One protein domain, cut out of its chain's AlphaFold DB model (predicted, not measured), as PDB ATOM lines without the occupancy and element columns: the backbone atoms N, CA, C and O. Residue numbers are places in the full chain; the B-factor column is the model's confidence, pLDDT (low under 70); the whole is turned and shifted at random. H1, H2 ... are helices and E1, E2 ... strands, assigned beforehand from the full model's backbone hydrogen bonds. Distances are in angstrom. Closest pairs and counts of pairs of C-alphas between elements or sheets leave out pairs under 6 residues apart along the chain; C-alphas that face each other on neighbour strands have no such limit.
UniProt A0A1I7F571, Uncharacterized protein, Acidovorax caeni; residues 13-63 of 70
ATOM      1  N   ARG A  13     -13.053 -24.588  42.044       91.06
ATOM      2  CA  ARG A  13     -13.114 -25.657  41.038       91.06
ATOM      3  C   ARG A  13     -11.829 -25.670  40.212       91.06
ATOM      4  O   ARG A  13     -11.208 -24.614  40.073       91.06
ATOM      5  N   PRO A  14     -11.423 -26.817  39.647       92.19
ATOM      6  CA  PRO A  14     -10.186 -26.939  38.873       92.19
ATOM      7  C   PRO A  14     -10.344 -26.399  37.440       92.19
ATOM      8  O   PRO A  14     -10.017 -27.081  36.475       92.19
ATOM      9  N   TYR A  15     -10.902 -25.196  37.279       94.06
ATOM     10  CA  TYR A  15     -11.152 -24.569  35.971       94.06
ATOM     11  C   TYR A  15     -10.218 -23.389  35.691       94.06
ATOM     12  O   TYR A  15     -10.333 -22.727  34.669       94.06
ATOM     13  N   GLY A  16      -9.298 -23.077  36.599       91.38
ATOM     14  CA  GLY A  16      -8.275 -22.079  36.341       91.38
ATOM     15  C   GLY A  16      -7.277 -22.574  35.298       91.38
ATOM     16  O   GLY A  16      -7.210 -23.764  34.986       91.38
ATOM     17  N   LYS A  17      -6.449 -21.652  34.806       87.81
ATOM     18  CA  LYS A  17      -5.397 -21.942  33.828       87.81
ATOM     19  C   LYS A  17      -4.581 -23.176  34.223       87.81
ATOM     20  O   LYS A  17      -4.008 -23.213  35.311       87.81
ATOM     21  N   GLY A  18      -4.537 -24.173  33.339       85.75
ATOM     22  CA  GLY A  18      -3.817 -25.430  33.579       85.75
ATOM     23  C   GLY A  18      -4.413 -26.310  34.686       85.75
ATOM     24  O   GLY A  18      -3.675 -27.055  35.323       85.75
ATOM     25  N   GLY A  19      -5.719 -26.201  34.955       85.69
ATOM     26  CA  GLY A  19      -6.411 -26.970  35.997       85.69
ATOM     27  C   GLY A  19      -6.279 -26.386  37.407       85.69
ATOM     28  O   GLY A  19      -6.579 -27.064  38.390       85.69
ATOM     29  N   ALA A  20      -5.825 -25.136  37.536       92.00
ATOM     30  CA  ALA A  20      -5.684 -24.481  38.831       92.00
ATOM     31  C   ALA A  20      -7.037 -24.333  39.551       92.00
ATOM     32  O   ALA A  20      -8.074 -24.087  38.931       92.00
ATOM     33  N   ALA A  21      -7.029 -24.425  40.882       92.81
ATOM     34  CA  ALA A  21      -8.215 -24.151  41.683       92.81
ATOM     35  C   ALA A  21      -8.578 -22.661  41.591       92.81
ATOM     36  O   ALA A  21      -7.768 -21.799  41.928       92.81
ATOM     37  N   ILE A  22      -9.796 -22.342  41.162       94.00
ATOM     38  CA  ILE A  22     -10.299 -20.970  41.037       94.00
ATOM     39  C   ILE A  22     -11.725 -20.887  41.590       94.00
ATOM     40  O   ILE A  22     -12.503 -21.826  41.433       94.00
ATOM     41  N   CYS A  23     -12.071 -19.798  42.279       93.75
ATOM     42  CA  CYS A  23     -13.443 -19.568  42.741       93.75
ATOM     43  C   CYS A  23     -14.317 -19.023  41.603       93.75
ATOM     44  O   CYS A  23     -13.806 -18.436  40.645       93.75
ATOM     45  N   PHE A  24     -15.638 -19.163  41.730       91.50
ATOM     46  CA  PHE A  24     -16.588 -18.695  40.716       91.50
ATOM     47  C   PHE A  24     -16.410 -17.209  40.368       91.50
ATOM     48  O   PHE A  24     -16.391 -16.845  39.195       91.50
ATOM     49  N   GLY A  25     -16.199 -16.354  41.375       93.62
ATOM     50  CA  GLY A  25     -15.997 -14.919  41.163       93.62
ATOM     51  C   GLY A  25     -14.757 -14.599  40.322       93.62
ATOM     52  O   GLY A  25     -14.821 -13.759  39.433       93.62
ATOM     53  N   CYS A  26     -13.644 -15.301  40.550       94.38
ATOM     54  CA  CYS A  26     -12.435 -15.122  39.744       94.38
ATOM     55  C   CYS A  26     -12.568 -15.751  38.355       94.38
ATOM     56  O   CYS A  26     -12.090 -15.166  37.388       94.38
ATOM     57  N   ALA A  27     -13.249 -16.894  38.236       93.75
ATOM     58  CA  ALA A  27     -13.518 -17.526  36.947       93.75
ATOM     59  C   ALA A  27     -14.415 -16.659  36.051       93.75
ATOM     60  O   ALA A  27     -14.223 -16.623  34.846       93.75
ATOM     61  N   MET A  28     -15.370 -15.926  36.630       93.62
ATOM     62  CA  MET A  28     -16.312 -15.073  35.890       93.62
ATOM     63  C   MET A  28     -15.909 -13.591  35.871       93.62
ATOM     64  O   MET A  28     -16.649 -12.760  35.348       93.62
ATOM     65  N   GLY A  29     -14.752 -13.243  36.443       93.94
ATOM     66  CA  GLY A  29     -14.326 -11.855  36.650       93.94
ATOM     67  C   GLY A  29     -13.885 -11.119  35.381       93.94
ATOM     68  O   GLY A  29     -13.822  -9.891  35.378       93.94
ATOM     69  N   SER A  30     -13.589 -11.840  34.299       93.94
ATOM     70  CA  SER A  30     -13.290 -11.270  32.982       93.94
ATOM     71  C   SER A  30     -13.701 -12.231  31.867       93.94
ATOM     72  O   SER A  30     -13.884 -13.426  32.102       93.94
ATOM     73  N   ALA A  31     -13.833 -11.714  30.640       94.56
ATOM     74  CA  ALA A  31     -14.130 -12.540  29.468       94.56
ATOM     75  C   ALA A  31     -13.048 -13.611  29.237       94.56
ATOM     76  O   ALA A  31     -13.379 -14.766  28.980       94.56
ATOM     77  N   ASP A  32     -11.776 -13.250  29.416       92.94
ATOM     78  CA  ASP A  32     -10.650 -14.174  29.257       92.94
ATOM     79  C   ASP A  32     -10.654 -15.268  30.331       92.94
ATOM     80  O   ASP A  32     -10.500 -16.447  30.018       92.94
ATOM     81  N   ALA A  33     -10.878 -14.900  31.600       92.62
ATOM     82  CA  ALA A  33     -10.949 -15.864  32.699       92.62
ATOM     83  C   ALA A  33     -12.122 -16.832  32.517       92.62
ATOM     84  O   ALA A  33     -11.983 -18.033  32.757       92.62
ATOM     85  N   ARG A  34     -13.254 -16.313  32.032       95.06
ATOM     86  CA  ARG A  34     -14.430 -17.117  31.729       95.06
ATOM     87  C   ARG A  34     -14.156 -18.090  30.589       95.06
ATOM     88  O   ARG A  34     -14.486 -19.263  30.719       95.06
ATOM     89  N   SER A  35     -13.549 -17.616  29.502       94.75
ATOM     90  CA  SER A  35     -13.236 -18.455  28.345       94.75
ATOM     91  C   SER A  35     -12.255 -19.574  28.708       94.75
ATOM     92  O   SER A  35     -12.465 -20.722  28.321       94.75
ATOM     93  N   GLU A  36     -11.240 -19.275  29.527       94.12
ATOM     94  CA  GLU A  36     -10.332 -20.293  30.064       94.12
ATOM     95  C   GLU A  36     -11.089 -21.308  30.933       94.12
ATOM     96  O   GLU A  36     -10.944 -22.514  30.736       94.12
ATOM     97  N   ALA A  37     -11.949 -20.843  31.845       94.19
ATOM     98  CA  ALA A  37     -12.727 -21.728  32.708       94.19
ATOM     99  C   ALA A  37     -13.680 -22.642  31.930       94.19
ATOM    100  O   ALA A  37     -13.784 -23.830  32.241       94.19
ATOM    101  N   GLU A  38     -14.342 -22.120  30.897       94.12
ATOM    102  CA  GLU A  38     -15.197 -22.894  29.996       94.12
ATOM    103  C   GLU A  38     -14.384 -23.935  29.207       94.12
ATOM    104  O   GLU A  38     -14.809 -25.087  29.099       94.12
ATOM    105  N   SER A  39     -13.193 -23.575  28.719       94.19
ATOM    106  CA  SER A  39     -12.282 -24.489  28.015       94.19
ATOM    107  C   SER A  39     -11.805 -25.641  28.911       94.19
ATOM    108  O   SER A  39     -11.855 -26.815  28.523       94.19
ATOM    109  N   GLN A  40     -11.410 -25.336  30.151       94.00
ATOM    110  CA  GLN A  40     -10.985 -26.345  31.124       94.00
ATOM    111  C   GLN A  40     -12.147 -27.252  31.544       94.00
ATOM    112  O   GLN A  40     -11.991 -28.475  31.611       94.00
ATOM    113  N   PHE A  41     -13.329 -26.675  31.774       93.38
ATOM    114  CA  PHE A  41     -14.546 -27.434  32.050       93.38
ATOM    115  C   PHE A  41     -14.893 -28.378  30.894       93.38
ATOM    116  O   PHE A  41     -15.136 -29.561  31.123       93.38
ATOM    117  N   SER A  42     -14.868 -27.881  29.655       92.94
ATOM    118  CA  SER A  42     -15.129 -28.674  28.453       92.94
ATOM    119  C   SER A  42     -14.132 -29.825  28.314       92.94
ATOM    120  O   SER A  42     -14.544 -30.959  28.087       92.94
ATOM    121  N   THR A  43     -12.843 -29.573  28.544       91.81
ATOM    122  CA  THR A  43     -11.801 -30.611  28.511       91.81
ATOM    123  C   THR A  43     -12.084 -31.734  29.516       91.81
ATOM    124  O   THR A  43     -12.048 -32.911  29.156       91.81
ATOM    125  N   GLN A  44     -12.427 -31.391  30.763       90.81
ATOM    126  CA  GLN A  44     -12.785 -32.381  31.788       90.81
ATOM    127  C   GLN A  44     -14.073 -33.130  31.437       90.81
ATOM    128  O   GLN A  44     -14.153 -34.345  31.609       90.81
ATOM    129  N   LEU A  45     -15.068 -32.424  30.896       91.75
ATOM    130  CA  LEU A  45     -16.328 -33.015  30.463       91.75
ATOM    131  C   LEU A  45     -16.115 -34.029  29.330       91.75
ATOM    132  O   LEU A  45     -16.648 -35.133  29.393       91.75
ATOM    133  N   HIS A  46     -15.285 -33.696  28.340       91.06
ATOM    134  CA  HIS A  46     -14.925 -34.605  27.251       91.06
ATOM    135  C   HIS A  46     -14.185 -35.853  27.749       91.06
ATOM    136  O   HIS A  46     -14.415 -36.943  27.228       91.06
ATOM    137  N   ALA A  47     -13.355 -35.723  28.786       90.00
ATOM    138  CA  ALA A  47     -12.662 -36.856  29.397       90.00
ATOM    139  C   ALA A  47     -13.599 -37.825  30.151       90.00
ATOM    140  O   ALA A  47     -13.224 -38.969  30.398       90.00
ATOM    141  N   CYS A  48     -14.820 -37.403  30.502       89.38
ATOM    142  CA  CYS A  48     -15.793 -38.250  31.203       89.38
ATOM    143  C   CYS A  48     -16.469 -39.292  30.295       89.38
ATOM    144  O   CYS A  48     -17.068 -40.239  30.800       89.38
ATOM    145  N   GLY A  49     -16.402 -39.138  28.970       86.06
ATOM    146  CA  GLY A  49     -17.124 -39.998  28.033       86.06
ATOM    147  C   GLY A  49     -18.609 -39.612  27.897       86.06
ATOM    148  O   GLY A  49     -18.935 -38.427  27.924       86.06
ATOM    149  N   PRO A  50     -19.528 -40.577  27.697       87.88
ATOM    150  CA  PRO A  50     -20.915 -40.285  27.315       87.88
ATOM    151  C   PRO A  50     -21.758 -39.682  28.444       87.88
ATOM    152  O   PRO A  50     -22.753 -39.012  28.173       87.88
ATOM    153  N   VAL A  51     -21.389 -39.933  29.703       90.44
ATOM    154  CA  VAL A  51     -22.125 -39.462  30.879       90.44
ATOM    155  C   VAL A  51     -21.149 -38.872  31.887       90.44
ATOM    156  O   VAL A  51     -20.235 -39.545  32.359       90.44
ATOM    157  N   ALA A  52     -21.394 -37.621  32.268       92.00
ATOM    158  CA  ALA A  52     -20.640 -36.925  33.297       92.00
ATOM    159  C   ALA A  52     -21.546 -36.552  34.468       92.00
ATOM    160  O   ALA A  52     -22.685 -36.119  34.286       92.00
ATOM    161  N   VAL A  53     -21.015 -36.678  35.679       91.25
ATOM    162  CA  VAL A  53     -21.639 -36.156  36.891       91.25
ATOM    163  C   VAL A  53     -21.084 -34.760  37.155       91.25
ATOM    164  O   VAL A  53     -19.873 -34.552  37.154       91.25
ATOM    165  N   VAL A  54     -21.983 -33.802  37.377       90.56
ATOM    166  CA  VAL A  54     -21.676 -32.392  37.654       90.56
ATOM    167  C   VAL A  54     -22.408 -31.929  38.914       90.56
ATOM    168  O   VAL A  54     -23.405 -32.528  39.310       90.56
ATOM    169  N   GLY A  55     -21.929 -30.848  39.536       84.19
ATOM    170  CA  GLY A  55     -22.606 -30.207  40.675       84.19
ATOM    171  C   GLY A  55     -21.889 -30.310  42.025       84.19
ATOM    172  O   GLY A  55     -22.460 -29.922  43.038       84.19
ATOM    173  N   ASN A  56     -20.643 -30.789  42.063       84.69
ATOM    174  CA  ASN A  56     -19.816 -30.803  43.274       84.69
ATOM    175  C   ASN A  56     -18.485 -30.053  43.076       84.69
ATOM    176  O   ASN A  56     -18.282 -29.398  42.051       84.69
ATOM    177  N   GLU A  57     -17.592 -30.139  44.069       84.19
ATOM    178  CA  GLU A  57     -16.291 -29.451  44.082       84.19
ATOM    179  C   GLU A  57     -15.180 -30.075  43.250       84.19
ATOM    180  O   GLU A  57     -14.182 -29.413  42.974       84.19
ATOM    181  N   ALA A  58     -15.373 -31.308  42.794       84.00
ATOM    182  CA  ALA A  58     -14.375 -32.039  42.026       84.00
ATOM    183  C   ALA A  58     -14.325 -31.622  40.547       84.00
ATOM    184  O   ALA A  58     -13.334 -31.900  39.880       84.00
ATOM    185  N   GLY A  59     -15.365 -30.949  40.046       87.06
ATOM    186  CA  GLY A  59     -15.562 -30.737  38.611       87.06
ATOM    187  C   GLY A  59     -16.330 -31.893  37.959       87.06
ATOM    188  O   GLY A  59     -16.918 -32.702  38.679       87.06
ATOM    189  N   PRO A  60     -16.398 -31.965  36.617       91.19
ATOM    190  CA  PRO A  60     -16.993 -33.092  35.909       91.19
ATOM    191  C   PRO A  60     -16.183 -34.364  36.151       91.19
ATOM    192  O   PRO A  60     -14.958 -34.354  36.048       91.19
ATOM    193  N   TYR A  61     -16.864 -35.470  36.429       89.94
ATOM    194  CA  TYR A  61     -16.239 -36.791  36.492       89.94
ATOM    195  C   TYR A  61     -17.156 -37.852  35.876       89.94
ATOM    196  O   TYR A  61     -18.383 -37.694  35.896       89.94
ATOM    197  N   PRO A  62     -16.594 -38.941  35.324       90.06
ATOM    198  CA  PRO A  62     -17.386 -40.006  34.725       90.06
ATOM    199  C   PRO A  62     -18.277 -40.681  35.767       90.06
ATOM    200  O   PRO A  62     -17.875 -40.910  36.914       90.06
ATOM    201  N   LEU A  63     -19.491 -41.057  35.362       85.38
ATOM    202  CA  LEU A  63     -20.330 -41.916  36.191       85.38
ATOM    203  C   LEU A  63     -19.642 -43.287  36.325       85.38
ATOM    204  O   LEU A  63     -19.219 -43.878  35.328       85.38
TER     205      LEU A  63
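This is residues 13 to 63 of the 70 residues of an uncharacterized protein of Acidovorax caeni (UniProt A0A1I7F571). One long helix, H2, makes the spine of this small domain, and the strand hairpin E1 and E2, the short helix H1 and a closing loop lie along one side of it. E1 of the hairpin packs on H2, H1 sits by the first part of H2, and after the other end of H2 residues 48 to 63 fold back in a loop tied by a short pairing. The printed part has 51 residues with two named strands and two named helices, in the order E1, E2, H1, H2; the two strands form an antiparallel sheet, and the class is mixed, helices and strands. The whole is compact, with a radius of gyration of the C-alphas of 10.7 A, yet elongated in outline, with spans of 31 by 17 by 14 A.

E1 is residues 13 to 16, 7.6 A from first to last C-alpha, and begins with C-alpha 13 at (-13.114, -25.657, 41.038). E2 is residues 20 to 23, 10.0 A long. H1 is residues 24 to 27, 5.0 A long. H2 is residues 31 to 47, 24.4 A long, from C-alpha 31 at (-14.130, -12.540, 29.468) to C-alpha 47 at (-12.662, -36.856, 29.397). Residues 48 to 63 hold no named element.

E1 and E2 are a hairpin of antiparallel neighbours, with 110 degrees between their N-to-C directions. N 13 and O 22 are 2.9 A apart and N 16 and O 20 are 2.8 A apart, both within hydrogen-bond range. The closest C-alphas of E1 and H2 are those of Tyr 15 and Ala 37, 4.6 A apart, while E2 and H2 are apart. The closest C-alphas of E1 and H1 are those of Gly 16 and Ala 27, 7.0 A apart. H1 and H2 touch only at the corner by their link, H2 with residues 33 to 37 alone; their closest C-alphas are those of Ala 27 and Ala 33, 5.2 A apart. In H2 every O i to N i+4 pair is within hydrogen-bond range; H1, with 4 residues, is too short for such a pair. Residues 52 to 53 pair with residues 61 to 62, antiparallel.

The two C-alphas farthest apart are those of Ser 30 and Leu 63, at 31.6 A. The C-alphas of the first and last printed residues, Arg 13 and Leu 63, are 18.4 A apart. The links E1 to E2, E2 to H1 and H1 to H2 are tight. The printed part has no cut. The mean pLDDT of the printed part is 91.1, and no printed residue is under 70.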